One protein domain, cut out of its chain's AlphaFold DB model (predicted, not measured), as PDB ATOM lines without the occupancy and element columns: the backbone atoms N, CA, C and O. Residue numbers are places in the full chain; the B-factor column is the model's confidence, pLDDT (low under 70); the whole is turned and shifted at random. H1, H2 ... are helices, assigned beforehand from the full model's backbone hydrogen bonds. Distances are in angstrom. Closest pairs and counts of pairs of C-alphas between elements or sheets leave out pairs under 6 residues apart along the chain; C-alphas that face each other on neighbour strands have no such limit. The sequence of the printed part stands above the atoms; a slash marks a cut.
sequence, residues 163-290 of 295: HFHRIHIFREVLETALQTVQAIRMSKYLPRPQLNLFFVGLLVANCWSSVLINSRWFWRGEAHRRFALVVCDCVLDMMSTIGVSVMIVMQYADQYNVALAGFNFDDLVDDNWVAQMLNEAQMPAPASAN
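What this domain is: This is residues 163 to 290 of the 295 residues of an uncharacterized protein of Phytophthora cactorum (UniProt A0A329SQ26). What does the longest helix help to build? H3 and H2 lie side by side, and H1 joins them more loosely to make an elongated bundle of three helices, up and down, each running against the one before. Beyond one end, the short H4 folds back near H1 and H3, and residues 257 to 262 of the loop before it stick out. What is it made of? The printed part has 128 residues, 90 of them in four named helices, H1, H2, H3 and H4 along the chain, with no named strand, and its class is all helix; the whole is loose, with a radius of gyration of the C-alphas of 18.7 A and spans of 60 by 31 by 26 A.

Where its parts are: Where is H3? It takes residues 222 to 252, 44.8 A long, from C-alpha 222 at (-39.553, -1.132, -4.435), with a kink of 28 degrees near residue 243. Where are the others? H2 is residues 193 to 214, 31.5 A, with a kink of 36 degrees near residue 208. H1 is residues 164 to 189, 36.8 A. H4 is residues 271 to 281, 15.1 A, ending at C-alpha 281 at (-17.016, 7.191, 30.915).

How they stand to each other: What does H3 touch? H3 and H2 form a helical hairpin and touch, closest at the C-alphas of Asn 206 and Leu 236, 6.3 A, at a shallow tilt of 5 degrees. With residues 237 to 240 alone it only just touches H1, with 3 pairs of C-alphas within 8 A, the closest Gln 179 and Ser 240, 7.6 A. And H4? It is close but not clearly touching H1, closest at the C-alphas of Tyr 189 and Asn 279, 5.0 A. Are the helix backbones complete? In H1 and H4 every O i to N i+4 pair is within hydrogen-bond range; H2 has 16 of 18, H3 24 of 27.

The domain as a whole: How far does it reach? The two farthest C-alphas, of Gly 221 and Val 269, are 60.3 A apart, and the printed part has no cut. Which link is long? That from H3 to H4, 18 residues. Where is confidence low? Among others, residues 214 to 221, 259 to 269 and 280 to 290 have pLDDT under 70.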
ATOM      1  N   HIS A 163     -40.907 -14.650   7.138       62.06
ATOM      2  CA  HIS A 163     -40.722 -13.844   8.345       62.06
ATOM      3  C   HIS A 163     -39.895 -12.568   8.136       62.06
ATOM      4  O   HIS A 163     -39.722 -11.831   9.102       62.06
ATOM      5  N   PHE A 164     -39.443 -12.259   6.913       64.00
ATOM      6  CA  PHE A 164     -38.573 -11.109   6.632       64.00
ATOM      7  C   PHE A 164     -39.132  -9.794   7.189       64.00
ATOM      8  O   PHE A 164     -38.457  -9.100   7.939       64.00
ATOM      9  N   HIS A 165     -40.402  -9.495   6.910       67.00
ATOM     10  CA  HIS A 165     -41.038  -8.268   7.395       67.00
ATOM     11  C   HIS A 165     -41.151  -8.228   8.927       67.00
ATOM     12  O   HIS A 165     -40.984  -7.180   9.537       67.00
ATOM     13  N   ARG A 166     -41.378  -9.383   9.564       69.69
ATOM     14  CA  ARG A 166     -41.518  -9.486  11.022       69.69
ATOM     15  C   ARG A 166     -40.173  -9.295  11.728       69.69
ATOM     16  O   ARG A 166     -40.111  -8.592  12.726       69.69
ATOM     17  N   ILE A 167     -39.113  -9.892  11.180       70.19
ATOM     18  CA  ILE A 167     -37.736  -9.736  11.664       70.19
ATOM     19  C   ILE A 167     -37.263  -8.296  11.446       70.19
ATOM     20  O   ILE A 167     -36.658  -7.722  12.341       70.19
ATOM     21  N   HIS A 168     -37.586  -7.696  10.298       68.94
ATOM     22  CA  HIS A 168     -37.251  -6.303  10.006       68.94
ATOM     23  C   HIS A 168     -37.931  -5.335  10.976       68.94
ATOM     24  O   HIS A 168     -37.259  -4.476  11.528       68.94
ATOM     25  N   ILE A 169     -39.238  -5.478  11.222       75.25
ATOM     26  CA  ILE A 169     -39.945  -4.627  12.191       75.25
ATOM     27  C   ILE A 169     -39.349  -4.798  13.589       75.25
ATOM     28  O   ILE A 169     -39.127  -3.816  14.284       75.25
ATOM     29  N   PHE A 170     -39.073  -6.037  14.002       78.81
ATOM     30  CA  PHE A 170     -38.455  -6.284  15.300       78.81
ATOM     31  C   PHE A 170     -37.078  -5.619  15.418       78.81
ATOM     32  O   PHE A 170     -36.804  -4.994  16.438       78.81
ATOM     33  N   ARG A 171     -36.239  -5.719  14.377       77.75
ATOM     34  CA  ARG A 171     -34.933  -5.049  14.327       77.75
ATOM     35  C   ARG A 171     -35.090  -3.541  14.468       77.75
ATOM     36  O   ARG A 171     -34.439  -2.972  15.325       77.75
ATOM     37  N   GLU A 172     -35.989  -2.940  13.695       77.06
ATOM     38  CA  GLU A 172     -36.243  -1.496  13.724       77.06
ATOM     39  C   GLU A 172     -36.667  -1.013  15.119       77.06
ATOM     40  O   GLU A 172     -36.191   0.003  15.621       77.06
ATOM     41  N   VAL A 173     -37.559  -1.763  15.778       79.25
ATOM     42  CA  VAL A 173     -38.036  -1.443  17.130       79.25
ATOM     43  C   VAL A 173     -36.909  -1.579  18.149       79.25
ATOM     44  O   VAL A 173     -36.754  -0.710  19.006       79.25
ATOM     45  N   LEU A 174     -36.127  -2.658  18.066       77.69
ATOM     46  CA  LEU A 174     -34.992  -2.880  18.956       77.69
ATOM     47  C   LEU A 174     -33.928  -1.794  18.770       77.69
ATOM     48  O   LEU A 174     -33.447  -1.246  19.755       77.69
ATOM     49  N   GLU A 175     -33.607  -1.453  17.528       78.19
ATOM     50  CA  GLU A 175     -32.670  -0.392  17.175       78.19
ATOM     51  C   GLU A 175     -33.144   0.962  17.702       78.19
ATOM     52  O   GLU A 175     -32.413   1.627  18.429       78.19
ATOM     53  N   THR A 176     -34.404   1.325  17.456       79.31
ATOM     54  CA  THR A 176     -34.984   2.575  17.966       79.31
ATOM     55  C   THR A 176     -34.938   2.625  19.495       79.31
ATOM     56  O   THR A 176     -34.619   3.663  20.077       79.31
ATOM     57  N   ALA A 177     -35.227   1.509  20.173       78.88
ATOM     58  CA  ALA A 177     -35.144   1.429  21.628       78.88
ATOM     59  C   ALA A 177     -33.700   1.607  22.124       78.88
ATOM     60  O   ALA A 177     -33.467   2.389  23.047       78.88
ATOM     61  N   LEU A 178     -32.727   0.938  21.497       78.06
ATOM     62  CA  LEU A 178     -31.306   1.056  21.836       78.06
ATOM     63  C   LEU A 178     -30.777   2.474  21.576       78.06
ATOM     64  O   LEU A 178     -30.154   3.056  22.463       78.06
ATOM     65  N   GLN A 179     -31.103   3.070  20.428       76.81
ATOM     66  CA  GLN A 179     -30.768   4.457  20.101       76.81
ATOM     67  C   GLN A 179     -31.445   5.449  21.056       76.81
ATOM     68  O   GLN A 179     -30.834   6.448  21.428       76.81
ATOM     69  N   THR A 180     -32.664   5.171  21.535       79.06
ATOM     70  CA  THR A 180     -33.341   6.004  22.549       79.06
ATOM     71  C   THR A 180     -32.641   5.916  23.903       79.06
ATOM     72  O   THR A 180     -32.404   6.939  24.544       79.06
ATOM     73  N   VAL A 181     -32.256   4.712  24.340       77.56
ATOM     74  CA  VAL A 181     -31.456   4.532  25.562       77.56
ATOM     75  C   VAL A 181     -30.127   5.274  25.436       77.56
ATOM     76  O   VAL A 181     -29.712   5.957  26.376       77.56
ATOM     77  N   GLN A 182     -29.484   5.194  24.270       73.81
ATOM     78  CA  GLN A 182     -28.265   5.936  23.982       73.81
ATOM     79  C   GLN A 182     -28.504   7.453  24.019       73.81
ATOM     80  O   GLN A 182     -27.722   8.165  24.639       73.81
ATOM     81  N   ALA A 183     -29.608   7.946  23.454       74.69
ATOM     82  CA  ALA A 183     -29.972   9.362  23.465       74.69
ATOM     83  C   ALA A 183     -30.192   9.908  24.878       74.69
ATOM     84  O   ALA A 183     -29.695  10.982  25.212       74.69
ATOM     85  N   ILE A 184     -30.896   9.158  25.728       75.94
ATOM     86  CA  ILE A 184     -31.131   9.537  27.126       75.94
ATOM     87  C   ILE A 184     -29.801   9.627  27.880       75.94
ATOM     88  O   ILE A 184     -29.577  10.575  28.633       75.94
ATOM     89  N   ARG A 185     -28.893   8.670  27.655       72.81
ATOM     90  CA  ARG A 185     -27.551   8.690  28.250       72.81
ATOM     91  C   ARG A 185     -26.752   9.897  27.774       72.81
ATOM     92  O   ARG A 185     -26.247  10.636  28.611       72.81
ATOM     93  N   MET A 186     -26.723  10.149  26.465       71.62
ATOM     94  CA  MET A 186     -26.059  11.326  25.899       71.62
ATOM     95  C   MET A 186     -26.616  12.620  26.503       71.62
ATOM     96  O   MET A 186     -25.851  13.489  26.897       71.62
ATOM     97  N   SER A 187     -27.935  12.734  26.669       74.75
ATOM     98  CA  SER A 187     -28.550  13.917  27.279       74.75
ATOM     99  C   SER A 187     -28.187  14.110  28.755       74.75
ATOM    100  O   SER A 187     -28.223  15.242  29.231       74.75
ATOM    101  N   LYS A 188     -27.908  13.030  29.492       70.81
ATOM    102  CA  LYS A 188     -27.617  13.085  30.929       70.81
ATOM    103  C   LYS A 188     -26.131  13.295  31.219       70.81
ATOM    104  O   LYS A 188     -25.797  13.979  32.179       70.81
ATOM    105  N   TYR A 189     -25.262  12.695  30.412       67.94
ATOM    106  CA  TYR A 189     -23.840  12.551  30.719       67.94
ATOM    107  C   TYR A 189     -22.914  13.366  29.823       67.94
ATOM    108  O   TYR A 189     -21.714  13.407  30.081       67.94
ATOM    109  N   LEU A 190     -23.438  14.010  28.778       69.56
ATOM    110  CA  LEU A 190     -22.613  14.707  27.807       69.56
ATOM    111  C   LEU A 190     -22.701  16.236  27.960       69.56
ATOM    112  O   LEU A 190     -23.621  16.861  27.431       69.56
ATOM    113  N   PRO A 191     -21.721  16.878  28.617       66.00
ATOM    114  CA  PRO A 191     -21.708  18.333  28.758       66.00
ATOM    115  C   PRO A 191     -21.293  19.056  27.461       66.00
ATOM    116  O   PRO A 191     -21.540  20.253  27.312       66.00
ATOM    117  N   ARG A 192     -20.649  18.362  26.506       71.69
ATOM    118  CA  ARG A 192     -20.017  18.995  25.333       71.69
ATOM    119  C   ARG A 192     -20.997  19.247  24.171       71.69
ATOM    120  O   ARG A 192     -21.590  18.301  23.647       71.69
ATOM    121  N   PRO A 193     -21.077  20.485  23.641       75.06
ATOM    122  CA  PRO A 193     -22.041  20.843  22.596       75.06
ATOM    123  C   PRO A 193     -21.743  20.211  21.229       75.06
ATOM    124  O   PRO A 193     -22.668  19.957  20.466       75.06
ATOM    125  N   GLN A 194     -20.476  19.924  20.905       77.31
ATOM    126  CA  GLN A 194     -20.076  19.366  19.601       77.31
ATOM    127  C   GLN A 194     -20.543  17.915  19.424       77.31
ATOM    128  O   GLN A 194     -21.117  17.565  18.395       77.31
ATOM    129  N   LEU A 195     -20.328  17.082  20.447       75.25
ATOM    130  CA  LEU A 195     -20.796  15.696  20.459       75.25
ATOM    131  C   LEU A 195     -22.329  15.635  20.524       75.25
ATOM    132  O   LEU A 195     -22.935  14.801  19.853       75.25
ATOM    133  N   ASN A 196     -22.953  16.560  21.260       80.06
ATOM    134  CA  ASN A 196     -24.405  16.684  21.315       80.06
ATOM    135  C   ASN A 196     -24.988  17.043  19.935       80.06
ATOM    136  O   ASN A 196     -25.892  16.369  19.449       80.06
ATOM    137  N   LEU A 197     -24.416  18.038  19.246       81.56
ATOM    138  CA  LEU A 197     -24.843  18.429  17.899       81.56
ATOM    139  C   LEU A 197     -24.673  17.288  16.890       81.56
ATOM    140  O   LEU A 197     -25.565  17.050  16.079       81.56
ATOM    141  N   PHE A 198     -23.546  16.575  16.947       81.12
ATOM    142  CA  PHE A 198     -23.296  15.424  16.083       81.12
ATOM    143  C   PHE A 198     -24.339  14.318  16.302       81.12
ATOM    144  O   PHE A 198     -24.943  13.844  15.342       81.12
ATOM    145  N   PHE A 199     -24.606  13.957  17.560       79.56
ATOM    146  CA  PHE A 199     -25.590  12.932  17.905       79.56
ATOM    147  C   PHE A 199     -27.021  13.329  17.510       79.56
ATOM    148  O   PHE A 199     -27.727  12.546  16.877       79.56
ATOM    149  N   VAL A 200     -27.439  14.562  17.813       80.12
ATOM    150  CA  VAL A 200     -28.747  15.089  17.389       80.12
ATOM    151  C   VAL A 200     -28.853  15.091  15.861       80.12
ATOM    152  O   VAL A 200     -29.891  14.716  15.320       80.12
ATOM    153  N   GLY A 201     -27.775  15.442  15.157       82.81
ATOM    154  CA  GLY A 201     -27.699  15.360  13.701       82.81
ATOM    155  C   GLY A 201     -27.920  13.941  13.171       82.81
ATOM    156  O   GLY A 201     -28.689  13.765  12.227       82.81
ATOM    157  N   LEU A 202     -27.315  12.927  13.800       81.44
ATOM    158  CA  LEU A 202     -27.534  11.518  13.456       81.44
ATOM    159  C   LEU A 202     -28.979  11.076  13.712       81.44
ATOM    160  O   LEU A 202     -29.557  10.397  12.868       81.44
ATOM    161  N   LEU A 203     -29.578  11.500  14.825       78.94
ATOM    162  CA  LEU A 203     -30.967  11.183  15.159       78.94
ATOM    163  C   LEU A 203     -31.937  11.797  14.143       78.94
ATOM    164  O   LEU A 203     -32.814  11.111  13.619       78.94
ATOM    165  N   VAL A 204     -31.733  13.070  13.792       81.69
ATOM    166  CA  VAL A 204     -32.498  13.740  12.734       81.69
ATOM    167  C   VAL A 204     -32.295  13.017  11.403       81.69
ATOM    168  O   VAL A 204     -33.273  12.702  10.730       81.69
ATOM    169  N   ALA A 205     -31.058  12.693  11.026       81.06
ATOM    170  CA  ALA A 205     -30.787  11.954   9.798       81.06
ATOM    171  C   ALA A 205     -31.487  10.586   9.780       81.06
ATOM    172  O   ALA A 205     -32.040  10.222   8.742       81.06
ATOM    173  N   ASN A 206     -31.538   9.871  10.911       80.38
ATOM    174  CA  ASN A 206     -32.227   8.585  10.996       80.38
ATOM    175  C   ASN A 206     -33.737   8.749  10.781       80.38
ATOM    176  O   ASN A 206     -34.308   8.131   9.882       80.38
ATOM    177  N   CYS A 207     -34.371   9.694  11.479       77.50
ATOM    178  CA  CYS A 207     -35.797   9.977  11.297       77.50
ATOM    179  C   CYS A 207     -36.142  10.407   9.859       77.50
ATOM    180  O   CYS A 207     -37.162   9.991   9.304       77.50
ATOM    181  N   TRP A 208     -35.291  11.228   9.238       78.12
ATOM    182  CA  TRP A 208     -35.505  11.728   7.880       78.12
ATOM    183  C   TRP A 208     -35.117  10.723   6.794       78.12
ATOM    184  O   TRP A 208     -35.605  10.854   5.672       78.12
ATOM    185  N   SER A 209     -34.301   9.710   7.096       75.00
ATOM    186  CA  SER A 209     -33.862   8.701   6.123       75.00
ATOM    187  C   SER A 209     -35.059   8.004   5.469       75.00
ATOM    188  O   SER A 209     -35.167   7.949   4.241       75.00
ATOM    189  N   SER A 210     -36.029   7.586   6.286       70.50
ATOM    190  CA  SER A 210     -37.253   6.930   5.838       70.50
ATOM    191  C   SER A 210     -38.102   7.838   4.945       70.50
ATOM    192  O   SER A 210     -38.617   7.395   3.916       70.50
ATOM    193  N   VAL A 211     -38.202   9.125   5.281       74.38
ATOM    194  CA  VAL A 211     -38.983  10.122   4.538       74.38
ATOM    195  C   VAL A 211     -38.303  10.482   3.217       74.38
ATOM    196  O   VAL A 211     -38.960  10.513   2.179       74.38
ATOM    197  N   LEU A 212     -36.988  10.705   3.221       70.50
ATOM    198  CA  LEU A 212     -36.206  11.060   2.033       70.50
ATOM    199  C   LEU A 212     -36.124   9.907   1.030       70.50
ATOM    200  O   LEU A 212     -36.193  10.134  -0.177       70.50
ATOM    201  N   ILE A 213     -36.027   8.667   1.511       70.94
ATOM    202  CA  ILE A 213     -35.963   7.485   0.648       70.94
ATOM    203  C   ILE A 213     -37.359   7.093   0.128       70.94
ATOM    204  O   ILE A 213     -37.486   6.603  -0.994       70.94
ATOM    205  N   ASN A 214     -38.427   7.356   0.892       64.69
ATOM    206  CA  ASN A 214     -39.806   7.202   0.410       64.69
ATOM    207  C   ASN A 214     -40.316   8.396  -0.413       64.69
ATOM    208  O   ASN A 214     -41.337   8.273  -1.095       64.69
ATOM    209  N   SER A 215     -39.607   9.524  -0.385       69.12
ATOM    210  CA  SER A 215     -39.885  10.700  -1.204       69.12
ATOM    211  C   SER A 215     -39.676  10.413  -2.694       69.12
ATOM    212  O   SER A 215     -38.937   9.520  -3.113       69.12
ATOM    213  N   ARG A 216     -40.326  11.234  -3.524       54.81
ATOM    214  CA  ARG A 216     -40.368  11.152  -4.995       54.81
ATOM    215  C   ARG A 216     -38.986  11.232  -5.669       54.81
ATOM    216  O   ARG A 216     -38.885  10.975  -6.863       54.81
ATOM    217  N   TRP A 217     -37.938  11.541  -4.902       51.56
ATOM    218  CA  TRP A 217     -36.537  11.576  -5.325       51.56
ATOM    219  C   TRP A 217     -35.957  10.184  -5.656       51.56
ATOM    220  O   TRP A 217     -35.132  10.064  -6.560       51.56
ATOM    221  N   PHE A 218     -36.426   9.111  -5.004       54.44
ATOM    222  CA  PHE A 218     -35.960   7.729  -5.222       54.44
ATOM    223  C   PHE A 218     -36.982   6.873  -5.990       54.44
ATOM    224  O   PHE A 218     -37.339   5.762  -5.604       54.44
ATOM    225  N   TRP A 219     -37.444   7.370  -7.138       53.41
ATOM    226  CA  TRP A 219     -38.482   6.741  -7.973       53.41
ATOM    227  C   TRP A 219     -38.030   5.488  -8.760       53.41
ATOM    228  O   TRP A 219     -38.578   5.154  -9.809       53.41
ATOM    229  N   ARG A 220     -37.015   4.770  -8.270       58.97
ATOM    230  CA  ARG A 220     -36.571   3.482  -8.818       58.97
ATOM    231  C   ARG A 220     -37.015   2.384  -7.865       58.97
ATOM    232  O   ARG A 220     -36.533   2.375  -6.750       58.97
ATOM    233  N   GLY A 221     -37.905   1.504  -8.334       69.00
ATOM    234  CA  GLY A 221     -38.215   0.156  -7.824       69.00
ATOM    235  C   GLY A 221     -38.302  -0.073  -6.303       69.00
ATOM    236  O   GLY A 221     -37.372   0.191  -5.551       69.00
ATOM    237  N   GLU A 222     -39.364  -0.742  -5.848       71.69
ATOM    238  CA  GLU A 222     -39.553  -1.132  -4.435       71.69
ATOM    239  C   GLU A 222     -38.318  -1.811  -3.802       71.69
ATOM    240  O   GLU A 222     -37.983  -1.555  -2.647       71.69
ATOM    241  N   ALA A 223     -37.596  -2.637  -4.567       70.88
ATOM    242  CA  ALA A 223     -36.393  -3.323  -4.100       70.88
ATOM    243  C   ALA A 223     -35.207  -2.371  -3.838       70.88
ATOM    244  O   ALA A 223     -34.526  -2.519  -2.825       70.88
ATOM    245  N   HIS A 224     -34.968  -1.378  -4.706       73.19
ATOM    246  CA  HIS A 224     -33.906  -0.379  -4.511       73.19
ATOM    247  C   HIS A 224     -34.190   0.492  -3.293       73.19
ATOM    248  O   HIS A 224     -33.271   0.802  -2.540       73.19
ATOM    249  N   ARG A 225     -35.463   0.837  -3.073       73.12
ATOM    250  CA  ARG A 225     -35.902   1.618  -1.915       73.12
ATOM    251  C   ARG A 225     -35.657   0.875  -0.605       73.12
ATOM    252  O   ARG A 225     -35.037   1.422   0.298       73.12
ATOM    253  N   ARG A 226     -36.069  -0.395  -0.530       76.81
ATOM    254  CA  ARG A 226     -35.817  -1.258   0.638       76.81
ATOM    255  C   ARG A 226     -34.330  -1.439   0.904       76.81
ATOM    256  O   ARG A 226     -33.904  -1.374   2.048       76.81
ATOM    257  N   PHE A 227     -33.542  -1.643  -0.148       79.06
ATOM    258  CA  PHE A 227     -32.097  -1.771  -0.018       79.06
ATOM    259  C   PHE A 227     -31.454  -0.483   0.517       79.06
ATOM    260  O   PHE A 227     -30.687  -0.543   1.471       79.06
ATOM    261  N   ALA A 228     -31.805   0.679  -0.044       79.69
ATOM    262  CA  ALA A 228     -31.281   1.965   0.409       79.69
ATOM    263  C   ALA A 228     -31.683   2.282   1.857       79.69
ATOM    264  O   ALA A 228     -30.831   2.738   2.611       79.69
ATOM    265  N   LEU A 229     -32.932   1.995   2.250       79.06
ATOM    266  CA  LEU A 229     -33.393   2.128   3.638       79.06
ATOM    267  C   LEU A 229     -32.517   1.301   4.575       79.06
ATOM    268  O   LEU A 229     -31.902   1.862   5.468       79.06
ATOM    269  N   VAL A 230     -32.380   0.000   4.308       81.56
ATOM    270  CA  VAL A 230     -31.622  -0.917   5.173       81.56
ATOM    271  C   VAL A 230     -30.149  -0.521   5.292       81.56
ATOM    272  O   VAL A 230     -29.570  -0.665   6.363       81.56
ATOM    273  N   VAL A 231     -29.522  -0.055   4.209       82.38
ATOM    274  CA  VAL A 231     -28.116   0.368   4.270       82.38
ATOM    275  C   VAL A 231     -27.970   1.718   4.976       82.38
ATOM    276  O   VAL A 231     -27.024   1.888   5.736       82.38
ATOM    277  N   CYS A 232     -28.884   2.664   4.751       82.38
ATOM    278  CA  CYS A 232     -28.864   3.965   5.420       82.38
ATOM    279  C   CYS A 232     -29.047   3.815   6.933       82.38
ATOM    280  O   CYS A 232     -28.233   4.333   7.688       82.38
ATOM    281  N   ASP A 233     -30.062   3.054   7.336       83.19
ATOM    282  CA  ASP A 233     -30.351   2.627   8.707       83.19
ATOM    283  C   ASP A 233     -29.093   2.039   9.366       83.19
ATOM    284  O   ASP A 233     -28.529   2.611  10.294       83.19
ATOM    285  N   CYS A 234     -28.509   1.010   8.743       84.00
ATOM    286  CA  CYS A 234     -27.295   0.363   9.236       84.00
ATOM    287  C   CYS A 234     -26.086   1.310   9.374       84.00
ATOM    288  O   CYS A 234     -25.303   1.179  10.315       84.00
ATOM    289  N   VAL A 235     -25.889   2.240   8.433       85.94
ATOM    290  CA  VAL A 235     -24.781   3.207   8.494       85.94
ATOM    291  C   VAL A 235     -25.013   4.227   9.606       85.94
ATOM    292  O   VAL A 235     -24.073   4.555  10.327       85.94
ATOM    293  N   LEU A 236     -26.239   4.726   9.760       84.50
ATOM    294  CA  LEU A 236     -26.582   5.693  10.801       84.50
ATOM    295  C   LEU A 236     -26.498   5.066  12.192       84.50
ATOM    296  O   LEU A 236     -25.919   5.684  13.086       84.50
ATOM    297  N   ASP A 237     -26.950   3.822  12.348       83.50
ATOM    298  CA  ASP A 237     -26.797   3.065  13.588       83.50
ATOM    299  C   ASP A 237     -25.323   2.882  13.955       83.50
ATOM    300  O   ASP A 237     -24.900   3.227  15.060       83.50
ATOM    301  N   MET A 238     -24.497   2.456  12.994       86.75
ATOM    302  CA  MET A 238     -23.052   2.337  13.183       86.75
ATOM    303  C   MET A 238     -22.420   3.676  13.592       86.75
ATOM    304  O   MET A 238     -21.555   3.715  14.462       86.75
ATOM    305  N   MET A 239     -22.827   4.790  12.982       84.62
ATOM    306  CA  MET A 239     -22.298   6.110  13.341       84.62
ATOM    307  C   MET A 239     -22.758   6.577  14.715       84.62
ATOM    308  O   MET A 239     -21.962   7.171  15.444       84.62
ATOM    309  N   SER A 240     -23.991   6.263  15.101       80.31
ATOM    310  CA  SER A 240     -24.500   6.590  16.428       80.31
ATOM    311  C   SER A 240     -23.790   5.780  17.510       80.31
ATOM    312  O   SER A 240     -23.355   6.349  18.505       80.31
ATOM    313  N   THR A 241     -23.556   4.487  17.297       79.12
ATOM    314  CA  THR A 241     -22.979   3.588  18.305       79.12
ATOM    315  C   THR A 241     -21.450   3.640  18.330       79.12
ATOM    316  O   THR A 241     -20.841   3.929  19.363       79.12
ATOM    317  N   ILE A 242     -20.807   3.414  17.184       85.75
ATOM    318  CA  ILE A 242     -19.345   3.370  17.051       85.75
ATOM    319  C   ILE A 242     -18.778   4.776  16.912       85.75
ATOM    320  O   ILE A 242     -17.822   5.117  17.604       85.75
ATOM    321  N   GLY A 243     -19.359   5.596  16.033       82.38
ATOM    322  CA  GLY A 243     -18.841   6.933  15.734       82.38
ATOM    323  C   GLY A 243     -18.770   7.812  16.981       82.38
ATOM    324  O   GLY A 243     -17.710   8.350  17.290       82.38
ATOM    325  N   VAL A 244     -19.856   7.874  17.755       79.12
ATOM    326  CA  VAL A 244     -19.894   8.627  19.019       79.12
ATOM    327  C   VAL A 244     -18.876   8.091  20.024       79.12
ATOM    328  O   VAL A 244     -18.115   8.871  20.593       79.12
ATOM    329  N   SER A 245     -18.804   6.769  20.204       80.31
ATOM    330  CA  SER A 245     -17.853   6.144  21.133       80.31
ATOM    331  C   SER A 245     -16.400   6.461  20.770       80.31
ATOM    332  O   SER A 245     -15.602   6.822  21.633       80.31
ATOM    333  N   VAL A 246     -16.050   6.373  19.484       80.25
ATOM    334  CA  VAL A 246     -14.705   6.689  18.986       80.25
ATOM    335  C   VAL A 246     -14.404   8.180  19.137       80.25
ATOM    336  O   VAL A 246     -13.301   8.530  19.545       80.25
ATOM    337  N   MET A 247     -15.369   9.066  18.873       80.06
ATOM    338  CA  MET A 247     -15.184  10.506  19.084       80.06
ATOM    339  C   MET A 247     -14.936  10.864  20.551       80.06
ATOM    340  O   MET A 247     -14.163  11.784  20.801       80.06
ATOM    341  N   ILE A 248     -15.551  10.156  21.505       74.88
ATOM    342  CA  ILE A 248     -15.256  10.323  22.935       74.88
ATOM    343  C   ILE A 248     -13.816   9.880  23.211       74.88
ATOM    344  O   ILE A 248     -13.026  10.671  23.711       74.88
ATOM    345  N   VAL A 249     -13.431   8.663  22.809       74.81
ATOM    346  CA  VAL A 249     -12.073   8.136  23.052       74.81
ATOM    347  C   VAL A 249     -10.991   9.034  22.442       74.81
ATOM    348  O   VAL A 249      -9.996   9.324  23.100       74.81
ATOM    349  N   MET A 250     -11.188   9.526  21.215       75.94
ATOM    350  CA  MET A 250     -10.223  10.409  20.551       75.94
ATOM    351  C   MET A 250     -10.011  11.735  21.294       75.94
ATOM    352  O   MET A 250      -8.926  12.294  21.204       75.94
ATOM    353  N   GLN A 251     -10.993  12.227  22.057       76.81
ATOM    354  CA  GLN A 251     -10.830  13.457  22.847       76.81
ATOM    355  C   GLN A 251      -9.912  13.281  24.057       76.81
ATOM    356  O   GLN A 251      -9.349  14.263  24.535       76.81
ATOM    357  N   TYR A 252      -9.747  12.043  24.522       69.38
ATOM    358  CA  TYR A 252      -8.874  11.690  25.638       69.38
ATOM    359  C   TYR A 252      -7.566  11.032  25.184       69.38
ATOM    360  O   TYR A 252      -6.708  10.756  26.018       69.38
ATOM    361  N   ALA A 253      -7.384  10.794  23.880       71.56
ATOM    362  CA  ALA A 253      -6.218  10.090  23.348       71.56
ATOM    363  C   ALA A 253      -4.899  10.815  23.659       71.56
ATOM    364  O   ALA A 253      -3.934  10.168  24.053       71.56
ATOM    365  N   ASP A 254      -4.885  12.148  23.561       71.25
ATOM    366  CA  ASP A 254      -3.699  12.966  23.855       71.25
ATOM    367  C   ASP A 254      -3.411  13.083  25.365       71.25
ATOM    368  O   ASP A 254      -2.305  13.436  25.762       71.25
ATOM    369  N   GLN A 255      -4.403  12.777  26.209       70.75
ATOM    370  CA  GLN A 255      -4.319  12.843  27.676       70.75
ATOM    371  C   GLN A 255      -4.041  11.465  28.303       70.75
ATOM    372  O   GLN A 255      -3.727  11.364  29.488       70.75
ATOM    373  N   TYR A 256      -4.156  10.387  27.523       67.94
ATOM    374  CA  TYR A 256      -3.977   9.025  28.006       67.94
ATOM    375  C   TYR A 256      -2.490   8.674  28.136       67.94
ATOM    376  O   TYR A 256      -1.755   8.590  27.149       67.94
ATOM    377  N   ASN A 257      -2.045   8.401  29.363       69.00
ATOM    378  CA  ASN A 257      -0.678   7.980  29.622       69.00
ATOM    379  C   ASN A 257      -0.557   6.457  29.474       69.00
ATOM    380  O   ASN A 257      -0.923   5.681  30.361       69.00
ATOM    381  N   VAL A 258       0.015   6.023  28.348       70.44
ATOM    382  CA  VAL A 258       0.227   4.601  28.031       70.44
ATOM    383  C   VAL A 258       1.129   3.907  29.060       70.44
ATOM    384  O   VAL A 258       0.923   2.728  29.334       70.44
ATOM    385  N   ALA A 259       2.090   4.618  29.663       66.75
ATOM    386  CA  ALA A 259       2.999   4.047  30.660       66.75
ATOM    387  C   ALA A 259       2.312   3.795  32.013       66.75
ATOM    388  O   ALA A 259       2.696   2.872  32.725       66.75
ATOM    389  N   LEU A 260       1.288   4.587  32.344       60.38
ATOM    390  CA  LEU A 260       0.484   4.426  33.559       60.38
ATOM    391  C   LEU A 260      -0.760   3.545  33.332       60.38
ATOM    392  O   LEU A 260      -1.437   3.182  34.289       60.38
ATOM    393  N   ALA A 261      -1.078   3.213  32.074       64.38
ATOM    394  CA  ALA A 261      -2.340   2.581  31.678       64.38
ATOM    395  C   ALA A 261      -3.570   3.316  32.264       64.38
ATOM    396  O   ALA A 261      -4.498   2.699  32.795       64.38
ATOM    397  N   GLY A 262      -3.538   4.653  32.210       62.84
ATOM    398  CA  GLY A 262      -4.529   5.540  32.818       62.84
ATOM    399  C   GLY A 262      -4.238   7.022  32.558       62.84
ATOM    400  O   GLY A 262      -3.399   7.364  31.725       62.84
ATOM    401  N   PHE A 263      -4.943   7.904  33.265       67.31
ATOM    402  CA  PHE A 263      -4.754   9.356  33.186       67.31
ATOM    403  C   PHE A 263      -3.751   9.850  34.234       67.31
ATOM    404  O   PHE A 263      -3.569   9.200  35.265       67.31
ATOM    405  N   ASN A 264      -3.072  10.967  33.956       63.41
ATOM    406  CA  ASN A 264      -2.061  11.512  34.861       63.41
ATOM    407  C   ASN A 264      -2.687  11.972  36.185       63.41
ATOM    408  O   ASN A 264      -3.838  12.399  36.242       63.41
ATOM    409  N   PHE A 265      -1.897  11.912  37.258       55.62
ATOM    410  CA  PHE A 265      -2.337  12.326  38.592       55.62
ATOM    411  C   PHE A 265      -2.727  13.808  38.667       55.62
ATOM    412  O   PHE A 265      -3.623  14.138  39.432       55.62
ATOM    413  N   ASP A 266      -2.108  14.673  37.859       59.44
ATOM    414  CA  ASP A 266      -2.426  16.106  37.828       59.44
ATOM    415  C   ASP A 266      -3.845  16.375  37.292       59.44
ATOM    416  O   ASP A 266      -4.531  17.263  37.794       59.44
ATOM    417  N   ASP A 267      -4.321  15.560  36.342       60.66
ATOM    418  CA  ASP A 267      -5.682  15.654  35.798       60.66
ATOM    419  C   ASP A 267      -6.722  15.111  36.800       60.66
ATOM    420  O   ASP A 267      -7.822  15.643  36.927       60.66
ATOM    421  N   LEU A 268      -6.350  14.088  37.583       60.16
ATOM    422  CA  LEU A 268      -7.182  13.483  38.636       60.16
ATOM    423  C   LEU A 268      -7.410  14.392  39.862       60.16
ATOM    424  O   LEU A 268      -8.235  14.059  40.713       60.16
ATOM    425  N   VAL A 269      -6.684  15.508  39.975       59.38
ATOM    426  CA  VAL A 269      -6.832  16.501  41.056       59.38
ATOM    427  C   VAL A 269      -7.809  17.624  40.674       59.38
ATOM    428  O   VAL A 269      -8.319  18.315  41.555       59.38
ATOM    429  N   ASP A 270      -8.107  17.809  39.385       73.94
ATOM    430  CA  ASP A 270      -9.102  18.784  38.929       73.94
ATOM    431  C   ASP A 270     -10.516  18.188  39.014       73.94
ATOM    432  O   ASP A 270     -10.928  17.378  38.180       73.94
ATOM    433  N   ASP A 271     -11.288  18.629  40.010       70.00
ATOM    434  CA  ASP A 271     -12.663  18.176  40.250       70.00
ATOM    435  C   ASP A 271     -13.585  18.342  39.025       70.00
ATOM    436  O   ASP A 271     -14.473  17.515  38.802       70.00
ATOM    437  N   ASN A 272     -13.385  19.383  38.204       72.88
ATOM    438  CA  ASN A 272     -14.197  19.601  37.005       72.88
ATOM    439  C   ASN A 272     -13.820  18.610  35.902       72.88
ATOM    440  O   ASN A 272     -14.705  18.059  35.239       72.88
ATOM    441  N   TRP A 273     -12.519  18.375  35.712       72.31
ATOM    442  CA  TRP A 273     -12.022  17.405  34.739       72.31
ATOM    443  C   TRP A 273     -12.438  15.982  35.125       72.31
ATOM    444  O   TRP A 273     -12.976  15.252  34.290       72.31
ATOM    445  N   VAL A 274     -12.297  15.613  36.403       67.25
ATOM    446  CA  VAL A 274     -12.709  14.307  36.930       67.25
ATOM    447  C   VAL A 274     -14.212  14.120  36.777       67.25
ATOM    448  O   VAL A 274     -14.637  13.119  36.206       67.25
ATOM    449  N   ALA A 275     -15.037  15.086  37.193       64.88
ATOM    450  CA  ALA A 275     -16.487  14.992  37.025       64.88
ATOM    451  C   ALA A 275     -16.891  14.831  35.549       64.88
ATOM    452  O   ALA A 275     -17.819  14.085  35.228       64.88
ATOM    453  N   GLN A 276     -16.188  15.498  34.635       69.94
ATOM    454  CA  GLN A 276     -16.432  15.376  33.206       69.94
ATOM    455  C   GLN A 276     -16.027  14.000  32.657       69.94
ATOM    456  O   GLN A 276     -16.842  13.342  32.008       69.94
ATOM    457  N   MET A 277     -14.811  13.542  32.951       70.50
ATOM    458  CA  MET A 277     -14.284  12.245  32.519       70.50
ATOM    459  C   MET A 277     -15.132  11.089  33.063       70.50
ATOM    460  O   MET A 277     -15.475  10.162  32.330       70.50
ATOM    461  N   LEU A 278     -15.554  11.182  34.324       67.62
ATOM    462  CA  LEU A 278     -16.418  10.214  34.992       67.62
ATOM    463  C   LEU A 278     -17.834  10.160  34.399       67.62
ATOM    464  O   LEU A 278     -18.385   9.071  34.237       67.62
ATOM    465  N   ASN A 279     -18.424  11.305  34.040       70.31
ATOM    466  CA  ASN A 279     -19.712  11.337  33.343       70.31
ATOM    467  C   ASN A 279     -19.590  10.750  31.929       70.31
ATOM    468  O   ASN A 279     -20.381   9.893  31.539       70.31
ATOM    469  N   GLU A 280     -18.562  11.137  31.176       69.31
ATOM    470  CA  GLU A 280     -18.355  10.661  29.806       69.31
ATOM    471  C   GLU A 280     -17.964   9.166  29.758       69.31
ATOM    472  O   GLU A 280     -18.359   8.462  28.831       69.31
ATOM    473  N   ALA A 281     -17.304   8.625  30.786       64.62
ATOM    474  CA  ALA A 281     -17.016   7.191  30.915       64.62
ATOM    475  C   ALA A 281     -18.263   6.328  31.199       64.62
ATOM    476  O   ALA A 281     -18.281   5.138  30.870       64.62
ATOM    477  N   GLN A 282     -19.339   6.911  31.742       65.94
ATOM    478  CA  GLN A 282     -20.626   6.215  31.917       65.94
ATOM    479  C   GLN A 282     -21.386   6.024  30.597       65.94
ATOM    480  O   GLN A 282     -22.316   5.216  30.534       65.94
ATOM    481  N   MET A 283     -20.993   6.725  29.528       66.75
ATOM    482  CA  MET A 283     -21.606   6.570  28.209       66.75
ATOM    483  C   MET A 283     -21.457   5.143  27.648       66.75
ATOM    484  O   MET A 283     -22.491   4.532  27.355       66.75
ATOM    485  N   PRO A 284     -20.234   4.583  27.512       59.00
ATOM    486  CA  PRO A 284     -20.025   3.228  26.993       59.00
ATOM    487  C   PRO A 284     -20.243   2.111  28.027       59.00
ATOM    488  O   PRO A 284     -20.380   0.951  27.639       59.00
ATOM    489  N   ALA A 285     -20.274   2.417  29.329       54.03
ATOM    490  CA  ALA A 285     -20.454   1.409  30.371       54.03
ATOM    491  C   ALA A 285     -21.943   1.042  30.553       54.03
ATOM    492  O   ALA A 285     -22.795   1.929  30.667       54.03
ATOM    493  N   PRO A 286     -22.321  -0.246  30.622       47.66
ATOM    494  CA  PRO A 286     -23.672  -0.634  31.019       47.66
ATOM    495  C   PRO A 286     -23.992  -0.069  32.405       47.66
ATOM    496  O   PRO A 286     -23.113   0.033  33.258       47.66
ATOM    497  N   ALA A 287     -25.241   0.359  32.605       40.81
ATOM    498  CA  ALA A 287     -25.635   1.032  33.840       40.81
ATOM    499  C   ALA A 287     -25.365   0.106  35.030       40.81
ATOM    500  O   ALA A 287     -25.918  -0.993  35.084       40.81
ATOM    501  N   SER A 288     -24.553   0.556  35.987       39.41
ATOM    502  CA  SER A 288     -24.588  -0.015  37.324       39.41
ATOM    503  C   SER A 288     -25.961   0.316  37.908       39.41
ATOM    504  O   SER A 288     -26.345   1.477  38.056       39.41
ATOM    505  N   ALA A 289     -26.752  -0.721  38.176       35.22
ATOM    506  CA  ALA A 289     -27.993  -0.599  38.923       35.22
ATOM    507  C   ALA A 289     -27.657  -0.360  40.402       35.22
ATOM    508  O   ALA A 289     -27.864  -1.232  41.238       35.22
ATOM    509  N   ASN A 290     -27.109   0.809  40.731       34.53
ATOM    510  CA  ASN A 290     -27.042   1.255  42.115       34.53
ATOM    511  C   ASN A 290     -28.378   1.913  42.452       34.53
ATOM    512  O   ASN A 290     -28.610   3.095  42.198       34.53
TER     513      ASN A 290